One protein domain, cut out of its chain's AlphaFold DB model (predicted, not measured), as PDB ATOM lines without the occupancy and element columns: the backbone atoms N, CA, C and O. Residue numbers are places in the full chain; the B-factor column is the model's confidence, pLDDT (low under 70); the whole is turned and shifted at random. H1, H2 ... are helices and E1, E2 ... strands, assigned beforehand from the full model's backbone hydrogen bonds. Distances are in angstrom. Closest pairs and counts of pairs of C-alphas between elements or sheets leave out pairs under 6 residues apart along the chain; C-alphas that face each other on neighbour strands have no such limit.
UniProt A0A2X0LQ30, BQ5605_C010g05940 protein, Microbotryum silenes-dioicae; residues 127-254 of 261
ATOM      1  N   PHE A 127     355.115 -31.559 543.668       98.38
ATOM      2  CA  PHE A 127     355.894 -31.480 542.442       98.38
ATOM      3  C   PHE A 127     356.009 -32.858 541.793       98.38
ATOM      4  O   PHE A 127     356.030 -33.879 542.472       98.38
ATOM      5  N   GLU A 128     356.151 -32.893 540.481       97.75
ATOM      6  CA  GLU A 128     356.428 -34.104 539.717       97.75
ATOM      7  C   GLU A 128     357.633 -33.855 538.816       97.75
ATOM      8  O   GLU A 128     357.769 -32.772 538.243       97.75
ATOM      9  N   LEU A 129     358.503 -34.856 538.699       97.12
ATOM     10  CA  LEU A 129     359.599 -34.837 537.742       97.12
ATOM     11  C   LEU A 129     359.093 -35.356 536.395       97.12
ATOM     12  O   LEU A 129     358.881 -36.557 536.237       97.12
ATOM     13  N   ASP A 130     358.896 -34.444 535.451       96.44
ATOM     14  CA  ASP A 130     358.355 -34.742 534.123       96.44
ATOM     15  C   ASP A 130     359.428 -35.306 533.181       96.44
ATOM     16  O   ASP A 130     359.198 -36.269 532.452       96.44
ATOM     17  N   ASP A 131     360.642 -34.757 533.260       95.25
ATOM     18  CA  ASP A 131     361.804 -35.198 532.490       95.25
ATOM     19  C   ASP A 131     363.026 -35.263 533.413       95.25
ATOM     20  O   ASP A 131     363.525 -34.240 533.880       95.25
ATOM     21  N   PHE A 132     363.515 -36.476 533.685       93.62
ATOM     22  CA  PHE A 132     364.667 -36.678 534.568       93.62
ATOM     23  C   PHE A 132     365.986 -36.189 533.963       93.62
ATOM     24  O   PHE A 132     366.865 -35.774 534.717       93.62
ATOM     25  N   ASP A 133     366.139 -36.231 532.640       91.56
ATOM     26  CA  ASP A 133     367.390 -35.854 531.976       91.56
ATOM     27  C   ASP A 133     367.517 -34.328 531.904       91.56
ATOM     28  O   ASP A 133     368.597 -33.771 532.082       91.56
ATOM     29  N   ALA A 134     366.393 -33.639 531.690       92.12
ATOM     30  CA  ALA A 134     366.322 -32.179 531.735       92.12
ATOM     31  C   ALA A 134     366.236 -31.625 533.168       92.12
ATOM     32  O   ALA A 134     366.666 -30.504 533.440       92.12
ATOM     33  N   GLY A 135     365.643 -32.403 534.075       94.44
ATOM     34  CA  GLY A 135     365.220 -31.956 535.396       94.44
ATOM     35  C   GLY A 135     363.873 -31.229 535.416       94.44
ATOM     36  O   GLY A 135     363.571 -30.593 536.420       94.44
ATOM     37  N   THR A 136     363.071 -31.286 534.347       97.06
ATOM     38  CA  THR A 136     361.806 -30.542 534.242       97.06
ATOM     39  C   THR A 136     360.837 -30.935 535.353       97.06
ATOM     40  O   THR A 136     360.518 -32.111 535.534       97.06
ATOM     41  N   ILE A 137     360.346 -29.932 536.073       98.19
ATOM     42  CA  ILE A 137     359.396 -30.053 537.172       98.19
ATOM     43  C   ILE A 137     358.045 -29.502 536.726       98.19
ATOM     44  O   ILE A 137     357.964 -28.469 536.063       98.19
ATOM     45  N   LYS A 138     356.977 -30.184 537.135       97.62
ATOM     46  CA  LYS A 138     355.595 -29.709 537.022       97.62
ATOM     47  C   LYS A 138     354.845 -29.923 538.338       97.62
ATOM     48  O   LYS A 138     355.391 -30.458 539.304       97.62
ATOM     49  N   ARG A 139     353.585 -29.495 538.392       98.12
ATOM     50  CA  ARG A 139     352.685 -29.724 539.536       98.12
ATOM     51  C   ARG A 139     352.117 -31.144 539.492       98.12
ATOM     52  O   ARG A 139     351.803 -31.631 538.410       98.12
ATOM     53  N   THR A 140     351.915 -31.765 540.653       97.19
ATOM     54  CA  THR A 140     351.057 -32.960 540.768       97.19
ATOM     55  C   THR A 140     349.578 -32.570 540.741       97.19
ATOM     56  O   THR A 140     349.229 -31.408 540.949       97.19
ATOM     57  N   GLU A 141     348.670 -33.535 540.576       94.88
ATOM     58  CA  GLU A 141     347.219 -33.278 540.648       94.88
ATOM     59  C   GLU A 141     346.778 -32.685 542.001       94.88
ATOM     60  O   GLU A 141     345.861 -31.869 542.064       94.88
ATOM     61  N   ASN A 142     347.439 -33.068 543.099       94.38
ATOM     62  CA  ASN A 142     347.090 -32.648 544.460       94.38
ATOM     63  C   ASN A 142     347.940 -31.475 544.992       94.38
ATOM     64  O   ASN A 142     347.953 -31.239 546.209       94.38
ATOM     65  N   TYR A 143     348.647 -30.758 544.107       97.75
ATOM     66  CA  TYR A 143     349.698 -29.806 544.476       97.75
ATOM     67  C   TYR A 143     349.256 -28.787 545.524       97.75
ATOM     68  O   TYR A 143     349.999 -28.537 546.467       97.75
ATOM     69  N   GLU A 144     348.036 -28.242 545.448       97.25
ATOM     70  CA  GLU A 144     347.614 -27.197 546.382       97.25
ATOM     71  C   GLU A 144     347.624 -27.668 547.844       97.25
ATOM     72  O   GLU A 144     348.026 -26.936 548.750       97.25
ATOM     73  N   ALA A 145     347.162 -28.895 548.105       96.94
ATOM     74  CA  ALA A 145     347.170 -29.463 549.450       96.94
ATOM     75  C   ALA A 145     348.609 -29.684 549.940       96.94
ATOM     76  O   ALA A 145     348.913 -29.452 551.113       96.94
ATOM     77  N   ARG A 146     349.506 -30.081 549.032       98.12
ATOM     78  CA  ARG A 146     350.924 -30.296 549.328       98.12
ATOM     79  C   ARG A 146     351.686 -28.982 549.535       98.12
ATOM     80  O   ARG A 146     352.466 -28.895 550.478       98.12
ATOM     81  N   TYR A 147     351.386 -27.934 548.771       98.06
ATOM     82  CA  TYR A 147     351.947 -26.588 548.941       98.06
ATOM     83  C   TYR A 147     351.540 -25.987 550.282       98.06
ATOM     84  O   TYR A 147     352.399 -25.526 551.034       98.06
ATOM     85  N   ARG A 148     350.256 -26.093 550.656       97.06
ATOM     86  CA  ARG A 148     349.785 -25.684 551.991       97.06
ATOM     87  C   ARG A 148     350.539 -26.418 553.100       97.06
ATOM     88  O   ARG A 148     350.899 -25.803 554.102       97.06
ATOM     89  N   ASN A 149     350.812 -27.711 552.923       97.81
ATOM     90  CA  ASN A 149     351.613 -28.485 553.869       97.81
ATOM     91  C   ASN A 149     353.074 -28.001 553.940       97.81
ATOM     92  O   ASN A 149     353.600 -27.821 555.037       97.81
ATOM     93  N   LEU A 150     353.716 -27.759 552.794       98.00
ATOM     94  CA  LEU A 150     355.093 -27.270 552.712       98.00
ATOM     95  C   LEU A 150     355.252 -25.880 553.351       98.00
ATOM     96  O   LEU A 150     356.218 -25.648 554.074       98.00
ATOM     97  N   VAL A 151     354.297 -24.974 553.134       97.38
ATOM     98  CA  VAL A 151     354.283 -23.639 553.753       97.38
ATOM     99  C   VAL A 151     354.043 -23.728 555.261       97.38
ATOM    100  O   VAL A 151     354.731 -23.072 556.038       97.38
ATOM    101  N   LYS A 152     353.099 -24.568 555.702       97.00
ATOM    102  CA  LYS A 152     352.738 -24.694 557.122       97.00
ATOM    103  C   LYS A 152     353.850 -25.315 557.974       97.00
ATOM    104  O   LYS A 152     353.981 -24.975 559.149       97.00
ATOM    105  N   ASN A 153     354.629 -26.237 557.412       97.00
ATOM    106  CA  ASN A 153     355.578 -27.062 558.156       97.00
ATOM    107  C   ASN A 153     357.030 -26.722 557.789       97.00
ATOM    108  O   ASN A 153     357.668 -27.413 556.995       97.00
ATOM    109  N   SER A 154     357.584 -25.684 558.422       96.25
ATOM    110  CA  SER A 154     358.910 -25.122 558.100       96.25
ATOM    111  C   SER A 154     360.092 -26.089 558.231       96.25
ATOM    112  O   SER A 154     361.129 -25.900 557.596       96.25
ATOM    113  N   HIS A 155     359.958 -27.176 558.994       95.88
ATOM    114  CA  HIS A 155     360.986 -28.216 559.043       95.88
ATOM    115  C   HIS A 155     361.196 -28.892 557.673       95.88
ATOM    116  O   HIS A 155     362.286 -29.399 557.401       95.88
ATOM    117  N   ASN A 156     360.187 -28.875 556.792       97.88
ATOM    118  CA  ASN A 156     360.320 -29.353 555.421       97.88
ATOM    119  C   ASN A 156     361.275 -28.478 554.602       97.88
ATOM    120  O   ASN A 156     361.949 -29.001 553.721       97.88
ATOM    121  N   TRP A 157     361.448 -27.199 554.940       98.12
ATOM    122  CA  TRP A 157     362.422 -26.341 554.264       98.12
ATOM    123  C   TRP A 157     363.862 -26.798 554.536       98.12
ATOM    124  O   TRP A 157     364.698 -26.811 553.637       98.12
ATOM    125  N   LEU A 158     364.138 -27.278 555.755       96.44
ATOM    126  CA  LEU A 158     365.424 -27.895 556.102       96.44
ATOM    127  C   LEU A 158     365.624 -29.248 555.404       96.44
ATOM    128  O   LEU A 158     366.754 -29.610 555.066       96.44
ATOM    129  N   ARG A 159     364.540 -30.004 555.171       97.62
ATOM    130  CA  ARG A 159     364.590 -31.235 554.367       97.62
ATOM    131  C   ARG A 159     364.930 -30.915 552.906       97.62
ATOM    132  O   ARG A 159     365.816 -31.569 552.367       97.62
ATOM    133  N   VAL A 160     364.339 -29.867 552.323       98.56
ATOM    134  CA  VAL A 160     364.704 -29.359 550.985       98.56
ATOM    135  C   VAL A 160     366.179 -28.950 550.937       98.56
ATOM    136  O   VAL A 160     366.896 -29.420 550.060       98.56
ATOM    137  N   SER A 161     366.690 -28.197 551.922       97.75
ATOM    138  CA  SER A 161     368.125 -27.858 551.994       97.75
ATOM    139  C   SER A 161     369.027 -29.097 551.941       97.75
ATOM    140  O   SER A 161     370.050 -29.107 551.255       97.75
ATOM    141  N   ARG A 162     368.649 -30.165 552.658       97.62
ATOM    142  CA  ARG A 162     369.386 -31.434 552.656       97.62
ATOM    143  C   ARG A 162     369.311 -32.141 551.303       97.62
ATOM    144  O   ARG A 162     370.342 -32.629 550.847       97.62
ATOM    145  N   ILE A 163     368.132 -32.188 550.683       98.56
ATOM    146  CA  ILE A 163     367.931 -32.787 549.358       98.56
ATOM    147  C   ILE A 163     368.841 -32.100 548.337       98.56
ATOM    148  O   ILE A 163     369.647 -32.782 547.712       98.56
ATOM    149  N   LEU A 164     368.808 -30.766 548.257       98.62
ATOM    150  CA  LEU A 164     369.603 -29.997 547.294       98.62
ATOM    151  C   LEU A 164     371.109 -30.266 547.449       98.62
ATOM    152  O   LEU A 164     371.804 -30.578 546.481       98.62
ATOM    153  N   LYS A 165     371.632 -30.222 548.680       97.38
ATOM    154  CA  LYS A 165     373.051 -30.536 548.923       97.38
ATOM    155  C   LYS A 165     373.392 -31.977 548.544       97.38
ATOM    156  O   LYS A 165     374.474 -32.220 548.018       97.38
ATOM    157  N   SER A 166     372.485 -32.920 548.795       97.56
ATOM    158  CA  SER A 166     372.689 -34.325 548.447       97.56
ATOM    159  C   SER A 166     372.685 -34.536 546.930       97.56
ATOM    160  O   SER A 166     373.583 -35.205 546.435       97.56
ATOM    161  N   CYS A 167     371.799 -33.881 546.167       97.75
ATOM    162  CA  CYS A 167     371.810 -33.938 544.698       97.75
ATOM    163  C   CYS A 167     373.202 -33.618 544.124       97.75
ATOM    164  O   CYS A 167     373.714 -34.364 543.294       97.75
ATOM    165  N   ALA A 168     373.878 -32.581 544.629       95.38
ATOM    166  CA  ALA A 168     375.233 -32.236 544.183       95.38
ATOM    167  C   ALA A 168     376.304 -33.279 544.566       95.38
ATOM    168  O   ALA A 168     377.268 -33.507 543.826       95.38
ATOM    169  N   GLU A 169     376.152 -33.959 545.704       94.56
ATOM    170  CA  GLU A 169     377.049 -35.061 546.074       94.56
ATOM    171  C   GLU A 169     376.869 -36.288 545.171       94.56
ATOM    172  O   GLU A 169     377.842 -36.997 544.923       94.56
ATOM    173  N   PHE A 170     375.667 -36.482 544.624       95.88
ATOM    174  CA  PHE A 170     375.324 -37.559 543.690       95.88
ATOM    175  C   PHE A 170     375.488 -37.171 542.213       95.88
ATOM    176  O   PHE A 170     375.213 -37.992 541.343       95.88
ATOM    177  N   GLY A 171     375.983 -35.963 541.914       94.50
ATOM    178  CA  GLY A 171     376.212 -35.503 540.535       94.50
ATOM    179  C   GLY A 171     374.935 -35.105 539.788       94.50
ATOM    180  O   GLY A 171     374.932 -35.055 538.566       94.50
ATOM    181  N   LEU A 172     373.864 -34.811 540.523       96.31
ATOM    182  CA  LEU A 172     372.529 -34.491 540.014       96.31
ATOM    183  C   LEU A 172     372.136 -33.034 540.307       96.31
ATOM    184  O   LEU A 172     370.963 -32.717 540.480       96.31
ATOM    185  N   GLU A 173     373.106 -32.123 540.422       93.94
ATOM    186  CA  GLU A 173     372.839 -30.722 540.795       93.94
ATOM    187  C   GLU A 173     372.012 -29.942 539.764       93.94
ATOM    188  O   GLU A 173     371.388 -28.944 540.117       93.94
ATOM    189  N   TYR A 174     371.918 -30.422 538.524       94.75
ATOM    190  CA  TYR A 174     371.009 -29.859 537.526       94.75
ATOM    191  C   TYR A 174     369.535 -29.929 537.978       94.75
ATOM    192  O   TYR A 174     368.758 -29.020 537.683       94.75
ATOM    193  N   LEU A 175     369.167 -30.940 538.782       98.12
ATOM    194  CA  LEU A 175     367.844 -31.036 539.412       98.12
ATOM    195  C   LEU A 175     367.598 -29.890 540.401       98.12
ATOM    196  O   LEU A 175     366.458 -29.466 540.582       98.12
ATOM    197  N   ASN A 176     368.652 -29.362 541.034       98.38
ATOM    198  CA  ASN A 176     368.529 -28.244 541.968       98.38
ATOM    199  C   ASN A 176     368.143 -26.973 541.226       98.38
ATOM    200  O   ASN A 176     367.200 -26.303 541.636       98.38
ATOM    201  N   ALA A 177     368.845 -26.656 540.136       97.94
ATOM    202  CA  ALA A 177     368.525 -25.489 539.322       97.94
ATOM    203  C   ALA A 177     367.069 -25.554 538.842       97.94
ATOM    204  O   ALA A 177     366.312 -24.605 539.042       97.94
ATOM    205  N   ALA A 178     366.647 -26.704 538.313       98.25
ATOM    206  CA  ALA A 178     365.288 -26.869 537.822       98.25
ATOM    207  C   ALA A 178     364.222 -26.755 538.919       98.25
ATOM    208  O   ALA A 178     363.224 -26.061 538.733       98.25
ATOM    209  N   LEU A 179     364.446 -27.360 540.088       98.75
ATOM    210  CA  LEU A 179     363.526 -27.236 541.215       98.75
ATOM    211  C   LEU A 179     363.426 -25.789 541.717       98.75
ATOM    212  O   LEU A 179     362.329 -25.307 541.977       98.75
ATOM    213  N   LEU A 180     364.548 -25.080 541.843       98.75
ATOM    214  CA  LEU A 180     364.556 -23.707 542.354       98.75
ATOM    215  C   LEU A 180     363.853 -22.736 541.413       98.75
ATOM    216  O   LEU A 180     363.053 -21.921 541.870       98.75
ATOM    217  N   LEU A 181     364.113 -22.854 540.112       98.56
ATOM    218  CA  LEU A 181     363.461 -22.034 539.098       98.56
ATOM    219  C   LEU A 181     361.961 -22.340 539.001       98.56
ATOM    220  O   LEU A 181     361.176 -21.422 538.784       98.56
ATOM    221  N   PHE A 182     361.539 -23.587 539.222       98.56
ATOM    222  CA  PHE A 182     360.116 -23.918 539.285       98.56
ATOM    223  C   PHE A 182     359.451 -23.363 540.553       98.56
ATOM    224  O   PHE A 182     358.396 -22.741 540.478       98.56
ATOM    225  N   ILE A 183     360.085 -23.490 541.727       98.56
ATOM    226  CA  ILE A 183     359.566 -22.867 542.959       98.56
ATOM    227  C   ILE A 183     359.471 -21.342 542.789       98.56
ATOM    228  O   ILE A 183     358.542 -20.737 543.315       98.56
ATOM    229  N   LEU A 184     360.383 -20.719 542.034       98.38
ATOM    230  CA  LEU A 184     360.315 -19.293 541.717       98.38
ATOM    231  C   LEU A 184     359.042 -18.933 540.926       98.38
ATOM    232  O   LEU A 184     358.440 -17.900 541.215       98.38
ATOM    233  N   VAL A 185     358.584 -19.800 540.010       97.56
ATOM    234  CA  VAL A 185     357.277 -19.657 539.330       97.56
ATOM    235  C   VAL A 185     356.136 -19.716 540.349       97.56
ATOM    236  O   VAL A 185     355.276 -18.837 540.375       97.56
ATOM    237  N   GLU A 186     356.147 -20.710 541.243       97.75
ATOM    238  CA  GLU A 186     355.108 -20.903 542.272       97.75
ATOM    239  C   GLU A 186     355.148 -19.867 543.414       97.75
ATOM    240  O   GLU A 186     354.257 -19.824 544.268       97.75
ATOM    241  N   GLN A 187     356.182 -19.028 543.455       97.06
ATOM    242  CA  GLN A 187     356.310 -17.900 544.376       97.06
ATOM    243  C   GLN A 187     355.717 -16.605 543.829       97.06
ATOM    244  O   GLN A 187     355.552 -15.659 544.601       97.06
ATOM    245  N   ASN A 188     355.402 -16.539 542.532       93.31
ATOM    246  CA  ASN A 188     354.832 -15.348 541.920       93.31
ATOM    247  C   ASN A 188     353.418 -15.093 542.482       93.31
ATOM    248  O   ASN A 188     352.497 -15.844 542.159       93.31
ATOM    249  N   PRO A 189     353.199 -14.035 543.289       85.56
ATOM    250  CA  PRO A 189     351.907 -13.788 543.928       85.56
ATOM    251  C   PRO A 189     350.810 -13.381 542.935       85.56
ATOM    252  O   PRO A 189     349.633 -13.448 543.276       85.56
ATOM    253  N   SER A 190     351.185 -12.961 541.723       85.88
ATOM    254  CA  SER A 190     350.251 -12.640 540.640       85.88
ATOM    255  C   SER A 190     349.782 -13.887 539.883       85.88
ATOM    256  O   SER A 190     348.829 -13.814 539.110       85.88
ATOM    257  N   SER A 191     350.437 -15.034 540.091       84.31
ATOM    258  CA  SER A 191     350.015 -16.312 539.520       84.31
ATOM    259  C   SER A 191     348.819 -16.868 540.299       84.31
ATOM    260  O   SER A 191     348.863 -16.895 541.531       84.31
ATOM    261  N   PRO A 192     347.783 -17.417 539.630       79.44
ATOM    262  CA  PRO A 192     346.693 -18.120 540.315       79.44
ATOM    263  C   PRO A 192     347.188 -19.323 541.140       79.44
ATOM    264  O   PRO A 192     346.502 -19.764 542.056       79.44
ATOM    265  N   ASN A 193     348.398 -19.815 540.848       84.06
ATOM    266  CA  ASN A 193     349.041 -20.935 541.532       84.06
ATOM    267  C   ASN A 193     350.153 -20.496 542.503       84.06
ATOM    268  O   ASN A 193     350.865 -21.346 543.026       84.06
ATOM    269  N   GLY A 194     350.294 -19.189 542.759       83.00
ATOM    270  CA  GLY A 194     351.343 -18.562 543.573       83.00
ATOM    271  C   GLY A 194     351.281 -18.859 545.076       83.00
ATOM    272  O   GLY A 194     351.284 -17.939 545.895       83.00
ATOM    273  N   LEU A 195     351.161 -20.129 545.464       93.56
ATOM    274  CA  LEU A 195     350.899 -20.561 546.839       93.56
ATOM    275  C   LEU A 195     352.177 -20.763 547.667       93.56
ATOM    276  O   LEU A 195     352.076 -21.043 548.860       93.56
ATOM    277  N   LEU A 196     353.369 -20.641 547.071       96.94
ATOM    278  CA  LEU A 196     354.655 -20.812 547.764       96.94
ATOM    279  C   LEU A 196     355.310 -19.480 548.165       96.94
ATOM    280  O   LEU A 196     356.502 -19.437 548.457       96.94
ATOM    281  N   ASN A 197     354.533 -18.398 548.241       94.88
ATOM    282  CA  ASN A 197     354.990 -17.037 548.547       94.88
ATOM    283  C   ASN A 197     355.216 -16.736 550.051       94.88
ATOM    284  O   ASN A 197     355.310 -15.572 550.449       94.88
ATOM    285  N   ASP A 198     355.317 -17.763 550.902       96.88
ATOM    286  CA  ASP A 198     355.613 -17.586 552.326       96.88
ATOM    287  C   ASP A 198     356.991 -16.937 552.543       96.88
ATOM    288  O   ASP A 198     357.990 -17.317 551.930       96.88
ATOM    289  N   ARG A 199     357.066 -15.973 553.470       96.88
ATOM    290  CA  ARG A 199     358.294 -15.200 553.727       96.88
ATOM    291  C   ARG A 199     359.457 -16.069 554.205       96.88
ATOM    292  O   ARG A 199     360.604 -15.771 553.880       96.88
ATOM    293  N   GLY A 200     359.192 -17.099 555.004       97.88
ATOM    294  CA  GLY A 200     360.217 -18.009 555.511       97.88
ATOM    295  C   GLY A 200     360.736 -18.953 554.428       97.88
ATOM    296  O   GLY A 200     361.945 -19.194 554.350       97.88
ATOM    297  N   LEU A 201     359.850 -19.417 553.548       97.94
ATOM    298  CA  LEU A 201     360.215 -20.214 552.379       97.94
ATOM    299  C   LEU A 201     361.040 -19.386 551.382       97.94
ATOM    300  O   LEU A 201     362.130 -19.812 551.001       97.94
ATOM    301  N   ILE A 202     360.593 -18.170 551.037       98.31
ATOM    302  CA  ILE A 202     361.354 -17.226 550.199       98.31
ATOM    303  C   ILE A 202     362.730 -16.960 550.811       98.31
ATOM    304  O   ILE A 202     363.747 -17.105 550.141       98.31
ATOM    305  N   ARG A 203     362.797 -16.672 552.117       97.75
ATOM    306  CA  ARG A 203     364.072 -16.464 552.812       97.75
ATOM    307  C   ARG A 203     364.986 -17.692 552.745       97.75
ATOM    308  O   ARG A 203     366.196 -17.527 552.617       97.75
ATOM    309  N   SER A 204     364.432 -18.901 552.835       98.00
ATOM    310  CA  SER A 204     365.204 -20.145 552.695       98.00
ATOM    311  C   SER A 204     365.804 -20.268 551.294       98.00
ATOM    312  O   SER A 204     366.965 -20.656 551.156       98.00
ATOM    313  N   MET A 205     365.059 -19.866 550.263       98.25
ATOM    314  CA  MET A 205     365.570 -19.806 548.897       98.25
ATOM    315  C   MET A 205     366.682 -18.765 548.744       98.25
ATOM    316  O   MET A 205     367.791 -19.109 548.327       98.25
ATOM    317  N   ASP A 206     366.397 -17.524 549.133       97.31
ATOM    318  CA  ASP A 206     367.251 -16.362 548.893       97.31
ATOM    319  C   ASP A 206     368.549 -16.414 549.722       97.31
ATOM    320  O   ASP A 206     369.608 -15.990 549.272       97.31
ATOM    321  N   GLN A 207     368.509 -16.950 550.945       95.88
ATOM    322  CA  GLN A 207     369.685 -16.976 551.827       95.88
ATOM    323  C   GLN A 207     370.462 -18.293 551.779       95.88
ATOM    324  O   GLN A 207     371.575 -18.350 552.305       95.88
ATOM    325  N   TYR A 208     369.895 -19.354 551.194       97.62
ATOM    326  CA  TYR A 208     370.483 -20.691 551.283       97.62
ATOM    327  C   TYR A 208     370.337 -21.518 550.002       97.62
ATOM    328  O   TYR A 208     371.349 -21.897 549.412       97.62
ATOM    329  N   TRP A 209     369.114 -21.836 549.562       98.50
ATOM    330  CA  TRP A 209     368.919 -22.854 548.520       98.50
ATOM    331  C   TRP A 209     369.542 -22.482 547.178       98.50
ATOM    332  O   TRP A 209     370.135 -23.350 546.542       98.50
ATOM    333  N   ARG A 210     369.499 -21.202 546.788       97.62
ATOM    334  CA  ARG A 210     370.118 -20.721 545.541       97.62
ATOM    335  C   ARG A 210     371.631 -20.938 545.462       97.62
ATOM    336  O   ARG A 210     372.197 -20.921 544.378       97.62
ATOM    337  N   TYR A 211     372.284 -21.183 546.598       97.44
ATOM    338  CA  TYR A 211     373.712 -21.484 546.677       97.44
ATOM    339  C   TYR A 211     374.016 -22.988 546.724       97.44
ATOM    340  O   TYR A 211     375.179 -23.378 546.766       97.44
ATOM    341  N   CYS A 212     372.999 -23.853 546.698       97.06
ATOM    342  CA  CYS A 212     373.165 -25.309 546.676       97.06
ATOM    343  C   CYS A 212     373.454 -25.845 545.258       97.06
ATOM    344  O   CYS A 212     372.962 -26.907 544.886       97.06
ATOM    345  N   ILE A 213     374.243 -25.117 544.468       96.38
ATOM    346  CA  ILE A 213     374.698 -25.481 543.119       96.38
ATOM    347  C   ILE A 213     376.218 -25.281 543.113       96.38
ATOM    348  O   ILE A 213     376.705 -24.187 543.393       96.38
ATOM    349  N   ARG A 214     376.990 -26.345 542.889       94.19
ATOM    350  CA  ARG A 214     378.458 -26.303 542.860       94.19
ATOM    351  C   ARG A 214     378.985 -25.733 541.553       94.19
ATOM    352  O   ARG A 214     379.983 -25.025 541.608       94.19
ATOM    353  N   ASN A 215     378.329 -25.996 540.423       93.69
ATOM    354  CA  ASN A 215     378.695 -25.361 539.158       93.69
ATOM    355  C   ASN A 215     378.573 -23.830 539.275       93.69
ATOM    356  O   ASN A 215     377.485 -23.304 539.503       93.69
ATOM    357  N   ASP A 216     379.700 -23.127 539.141       93.38
ATOM    358  CA  ASP A 216     379.772 -21.682 539.366       93.38
ATOM    359  C   ASP A 216     378.927 -20.892 538.363       93.38
ATOM    360  O   ASP A 216     378.169 -20.012 538.757       93.38
ATOM    361  N   GLU A 217     379.000 -21.249 537.083       93.88
ATOM    362  CA  GLU A 217     378.270 -20.564 536.017       93.88
ATOM    363  C   GLU A 217     376.754 -20.692 536.186       93.88
ATOM    364  O   GLU A 217     376.018 -19.710 536.081       93.88
ATOM    365  N   GLU A 218     376.278 -21.903 536.463       95.69
ATOM    366  CA  GLU A 218     374.855 -22.154 536.660       95.69
ATOM    367  C   GLU A 218     374.343 -21.524 537.946       95.69
ATOM    368  O   GLU A 218     373.254 -20.950 537.951       95.69
ATOM    369  N   ARG A 219     375.125 -21.598 539.030       96.75
ATOM    370  CA  ARG A 219     374.777 -20.949 540.291       96.75
ATOM    371  C   ARG A 219     374.643 -19.445 540.093       96.75
ATOM    372  O   ARG A 219     373.635 -18.881 540.505       96.75
ATOM    373  N   ASP A 220     375.619 -18.807 539.454       96.31
ATOM    374  CA  ASP A 220     375.606 -17.361 539.227       96.31
ATOM    375  C   ASP A 220     374.427 -16.948 538.336       96.31
ATOM    376  O   ASP A 220     373.787 -15.925 538.585       96.31
ATOM    377  N   TRP A 221     374.082 -17.764 537.334       97.69
ATOM    378  CA  TRP A 221     372.904 -17.538 536.500       97.69
ATOM    379  C   TRP A 221     371.595 -17.659 537.297       97.69
ATOM    380  O   TRP A 221     370.773 -16.746 537.249       97.69
ATOM    381  N   VAL A 222     371.415 -18.735 538.074       98.12
ATOM    382  CA  VAL A 222     370.204 -18.960 538.888       98.12
ATOM    383  C   VAL A 222     370.052 -17.880 539.960       98.12
ATOM    384  O   VAL A 222     368.953 -17.367 540.162       98.12
ATOM    385  N   VAL A 223     371.144 -17.501 540.634       97.81
ATOM    386  CA  VAL A 223     371.146 -16.414 541.625       97.81
ATOM    387  C   VAL A 223     370.724 -15.101 540.976       97.81
ATOM    388  O   VAL A 223     369.852 -14.430 541.524       97.81
ATOM    389  N   ARG A 224     371.279 -14.768 539.802       98.00
ATOM    390  CA  ARG A 224     370.919 -13.548 539.072       98.00
ATOM    391  C   ARG A 224     369.438 -13.524 538.700       98.00
ATOM    392  O   ARG A 224     368.787 -12.527 538.977       98.00
ATOM    393  N   VAL A 225     368.898 -14.610 538.144       98.31
ATOM    394  CA  VAL A 225     367.466 -14.695 537.805       98.31
ATOM    395  C   VAL A 225     366.596 -14.492 539.042       98.31
ATOM    396  O   VAL A 225     365.656 -13.702 539.008       98.31
ATOM    397  N   ILE A 226     366.922 -15.153 540.158       98.31
ATOM    398  CA  ILE A 226     366.192 -14.953 541.416       98.31
ATOM    399  C   ILE A 226     366.272 -13.481 541.841       98.31
ATOM    400  O   ILE A 226     365.238 -12.895 542.149       98.31
ATOM    401  N   ASP A 227     367.457 -12.867 541.835       98.19
ATOM    402  CA  ASP A 227     367.636 -11.464 542.227       98.19
ATOM    403  C   ASP A 227     366.847 -10.497 541.328       98.19
ATOM    404  O   ASP A 227     366.154  -9.626 541.851       98.19
ATOM    405  N   GLU A 228     366.879 -10.672 540.005       97.94
ATOM    406  CA  GLU A 228     366.114  -9.863 539.041       97.94
ATOM    407  C   GLU A 228     364.599  -9.967 539.284       97.94
ATOM    408  O   GLU A 228     363.878  -8.970 539.213       97.94
ATOM    409  N   VAL A 229     364.106 -11.155 539.644       97.56
ATOM    410  CA  VAL A 229     362.694 -11.360 539.998       97.56
ATOM    411  C   VAL A 229     362.351 -10.695 541.328       97.56
ATOM    412  O   VAL A 229     361.306 -10.058 541.455       97.56
ATOM    413  N   ARG A 230     363.227 -10.794 542.336       96.62
ATOM    414  CA  ARG A 230     363.016 -10.145 543.644       96.62
ATOM    415  C   ARG A 230     363.038  -8.623 543.562       96.62
ATOM    416  O   ARG A 230     362.331  -7.976 544.332       96.62
ATOM    417  N   THR A 231     363.837  -8.052 542.662       97.12
ATOM    418  CA  THR A 231     363.933  -6.598 542.449       97.12
ATOM    419  C   THR A 231     362.890  -6.060 541.467       97.12
ATOM    420  O   THR A 231     362.782  -4.843 541.315       97.12
ATOM    421  N   GLY A 232     362.108  -6.936 540.825       95.62
ATOM    422  CA  GLY A 232     361.106  -6.563 539.824       95.62
ATOM    423  C   GLY A 232     361.697  -6.163 538.469       95.62
ATOM    424  O   GLY A 232     361.012  -5.534 537.669       95.62
ATOM    425  N   GLN A 233     362.964  -6.496 538.212       96.88
ATOM    426  CA  GLN A 233     363.628  -6.289 536.921       96.88
ATOM    427  C   GLN A 233     363.196  -7.317 535.870       96.88
ATOM    428  O   GLN A 233     363.294  -7.043 534.675       96.88
ATOM    429  N   ARG A 234     362.729  -8.486 536.315       95.06
ATOM    430  CA  ARG A 234     362.317  -9.607 535.472       95.06
ATOM    431  C   ARG A 234     361.019 -10.212 536.005       95.06
ATOM    432  O   ARG A 234     360.880 -10.423 537.209       95.06
ATOM    433  N   GLU A 235     360.070 -10.491 535.119       94.12
ATOM    434  CA  GLU A 235     358.979 -11.417 535.440       94.12
ATOM    435  C   GLU A 235     359.504 -12.852 535.348       94.12
ATOM    436  O   GLU A 235     360.477 -13.097 534.653       94.12
ATOM    437  N   TRP A 236     358.914 -13.794 536.086       96.38
ATOM    438  CA  TRP A 236     359.283 -15.205 535.963       96.38
ATOM    439  C   TRP A 236     358.038 -16.068 535.857       96.38
ATOM    440  O   TRP A 236     357.280 -16.245 536.818       96.38
ATOM    441  N   THR A 237     357.807 -16.547 534.644       95.06
ATOM    442  CA  THR A 237     356.620 -17.299 534.244       95.06
ATOM    443  C   THR A 237     356.934 -18.773 533.995       95.06
ATOM    444  O   THR A 237     358.090 -19.180 533.893       95.06
ATOM    445  N   GLN A 238     355.884 -19.589 533.860       95.19
ATOM    446  CA  GLN A 238     356.016 -20.987 533.434       95.19
ATOM    447  C   GLN A 238     356.763 -21.099 532.093       95.19
ATOM    448  O   GLN A 238     357.622 -21.962 531.944       95.19
ATOM    449  N   THR A 239     356.477 -20.201 531.147       95.75
ATOM    450  CA  THR A 239     357.131 -20.172 529.834       95.75
ATOM    451  C   THR A 239     358.631 -19.908 529.959       95.75
ATOM    452  O   THR A 239     359.427 -20.636 529.380       95.75
ATOM    453  N   GLU A 240     359.040 -18.921 530.762       96.75
ATOM    454  CA  GLU A 240     360.467 -18.626 530.968       96.75
ATOM    455  C   GLU A 240     361.210 -19.771 531.653       96.75
ATOM    456  O   GLU A 240     362.360 -20.062 531.317       96.75
ATOM    457  N   TYR A 241     360.544 -20.443 532.594       97.62
ATOM    458  CA  TYR A 241     361.060 -21.661 533.198       97.62
ATOM    459  C   TYR A 241     361.310 -22.746 532.143       97.62
ATOM    460  O   TYR A 241     362.426 -23.256 532.043       97.62
ATOM    461  N   GLU A 242     360.307 -23.069 531.326       97.19
ATOM    462  CA  GLU A 242     360.406 -24.100 530.287       97.19
ATOM    463  C   GLU A 242     361.492 -23.776 529.254       97.19
ATOM    464  O   GLU A 242     362.295 -24.644 528.907       97.19
ATOM    465  N   GLU A 243     361.586 -22.517 528.818       96.94
ATOM    466  CA  GLU A 243     362.628 -22.049 527.903       96.94
ATOM    467  C   GLU A 243     364.032 -22.173 528.504       96.94
ATOM    468  O   GLU A 243     364.960 -22.614 527.820       96.94
ATOM    469  N   ALA A 244     364.208 -21.822 529.782       97.44
ATOM    470  CA  ALA A 244     365.494 -21.932 530.464       97.44
ATOM    471  C   ALA A 244     365.941 -23.392 530.625       97.44
ATOM    472  O   ALA A 244     367.100 -23.717 530.341       97.44
ATOM    473  N   ILE A 245     365.033 -24.284 531.040       97.44
ATOM    474  CA  ILE A 245     365.319 -25.723 531.149       97.44
ATOM    475  C   ILE A 245     365.636 -26.312 529.779       97.44
ATOM    476  O   ILE A 245     366.619 -27.046 529.638       97.44
ATOM    477  N   TRP A 246     364.854 -25.954 528.758       96.00
ATOM    478  CA  TRP A 246     365.101 -26.431 527.408       96.00
ATOM    479  C   TRP A 246     366.469 -25.979 526.899       96.00
ATOM    480  O   TRP A 246     367.262 -26.817 526.469       96.00
ATOM    481  N   ARG A 247     366.794 -24.688 527.030       96.25
ATOM    482  CA  ARG A 247     368.094 -24.133 526.630       96.25
ATOM    483  C   ARG A 247     369.245 -24.905 527.259       96.25
ATOM    484  O   ARG A 247     370.128 -25.373 526.547       96.25
ATOM    485  N   ARG A 248     369.186 -25.124 528.570       96.00
ATOM    486  CA  ARG A 248     370.205 -25.886 529.291       96.00
ATOM    487  C   ARG A 248     370.332 -27.320 528.791       96.00
ATOM    488  O   ARG A 248     371.447 -27.820 528.677       96.00
ATOM    489  N   LYS A 249     369.217 -27.973 528.462       94.56
ATOM    490  CA  LYS A 249     369.217 -29.330 527.902       94.56
ATOM    491  C   LYS A 249     369.904 -29.398 526.532       94.56
ATOM    492  O   LYS A 249     370.612 -30.371 526.288       94.56
ATOM    493  N   VAL A 250     369.731 -28.404 525.650       94.75
ATOM    494  CA  VAL A 250     370.384 -28.408 524.319       94.75
ATOM    495  C   VAL A 250     371.810 -27.904 524.309       94.75
ATOM    496  O   VAL A 250     372.638 -28.468 523.601       94.75
ATOM    497  N   THR A 251     372.098 -26.823 525.029       94.06
ATOM    498  CA  THR A 251     373.403 -26.152 524.952       94.06
ATOM    499  C   THR A 251     374.355 -26.594 526.057       94.06
ATOM    500  O   THR A 251     375.548 -26.312 525.985       94.06
ATOM    501  N   GLY A 252     373.842 -27.253 527.101       92.88
ATOM    502  CA  GLY A 252     374.584 -27.521 528.330       92.88
ATOM    503  C   GLY A 252     374.736 -26.297 529.242       92.88
ATOM    504  O   GLY A 252     375.441 -26.391 530.241       92.88
ATOM    505  N   SER A 253     374.102 -25.158 528.931       92.50
ATOM    506  CA  SER A 253     374.202 -23.923 529.719       92.50
ATOM    507  C   SER A 253     372.883 -23.146 529.764       92.50
ATOM    508  O   SER A 253     372.094 -23.144 528.821       92.50
ATOM    509  N   PHE A 254     372.648 -22.435 530.868       93.06
ATOM    510  CA  PHE A 254     371.529 -21.497 530.975       93.06
ATOM    511  C   PHE A 254     371.786 -20.147 530.289       93.06
ATOM    512  O   PHE A 254     370.840 -19.366 530.134       93.06
TER     513      PHE A 254
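What this domain is: This is residues 127 to 254 of the 261 residues of the protein "BQ5605_C010g05940 protein" of Microbotryum silenes-dioicae (UniProt A0A2X0LQ30). Helix H3 runs through the middle of a rounded, mostly helical body; H5 and the small strand hairpin E1 E2 pack on opposite sides of it, and H6 lies along it on a third side. Across H3 from H6 are H2, which reaches H3 with residues 164 to 167, and the short H4; H1 stands crosswise at the end where H2 and H4 begin. The printed part has 128 residues, with elements in the order E1, E2, H1, H2, H3, H4, H5, H6; the two-stranded sheet is antiparallel. It is compact, with a radius of gyration of the C-alphas of 13.6 A and spans of 36 by 31 by 29 A.

How they stand to each other: E1, residues 127 to 131, and E2, residues 136 to 139, form an antiparallel hairpin, with N 128 and O 138 2.8 A apart and N 138 and O 128 2.9 A apart, both within hydrogen-bond range. H1, residues 143 to 152, is close to but not clearly touching H2, residues 155 to 169; they are about perpendicular at 74 degrees, and the closest C-alphas, of Leu 150 and Asn 156, are 6.2 A apart. H2 and H3, residues 174 to 186, form a helical hairpin and only just touch, with 3 pairs of C-alphas within 8 A, the closest those of Leu 164 and Asn 176 at 5.7 A. The closest C-alphas of E2 and H3, of Thr 136 and Ala 178, are 6.2 A apart. H4, residues 199 to 207, is close to but not clearly touching H3, with the C-alphas of Leu 180 and Met 205 closest at 7.7 A. H5, residues 216 to 231, touches H3, the same way at a shallow tilt of 6 degrees; the C-alphas of Ala 177 and Val 222 are closest, at 6.8 A. H6, residues 238 to 251, touches H3, opposite ways at a shallow tilt of 16 degrees; the C-alphas of Val 185 and Gln 238 are closest, at 6.2 A. H5 and H6 are apart. In the six helices every O i to N i+4 pair is within hydrogen-bond range.

Where its parts are: E1 begins at C-alpha 127, (355.894, -31.480, 542.442). H2 is 21.8 A long from first to last C-alpha, H3 18.9 A, H5 22.1 A and H6 20.0 A. H3 begins at C-alpha 174, (371.009, -29.859, 537.526), and H6 ends at C-alpha 251, (373.403, -26.152, 524.952).

The domain as a whole: The two C-alphas farthest apart, of Lys 152 and Thr 251, are 38.3 A apart. The link from H3 to H4, residues 187 to 198, is long. The printed part has no cut; its mean pLDDT is 96.0, and no printed residue is under 70.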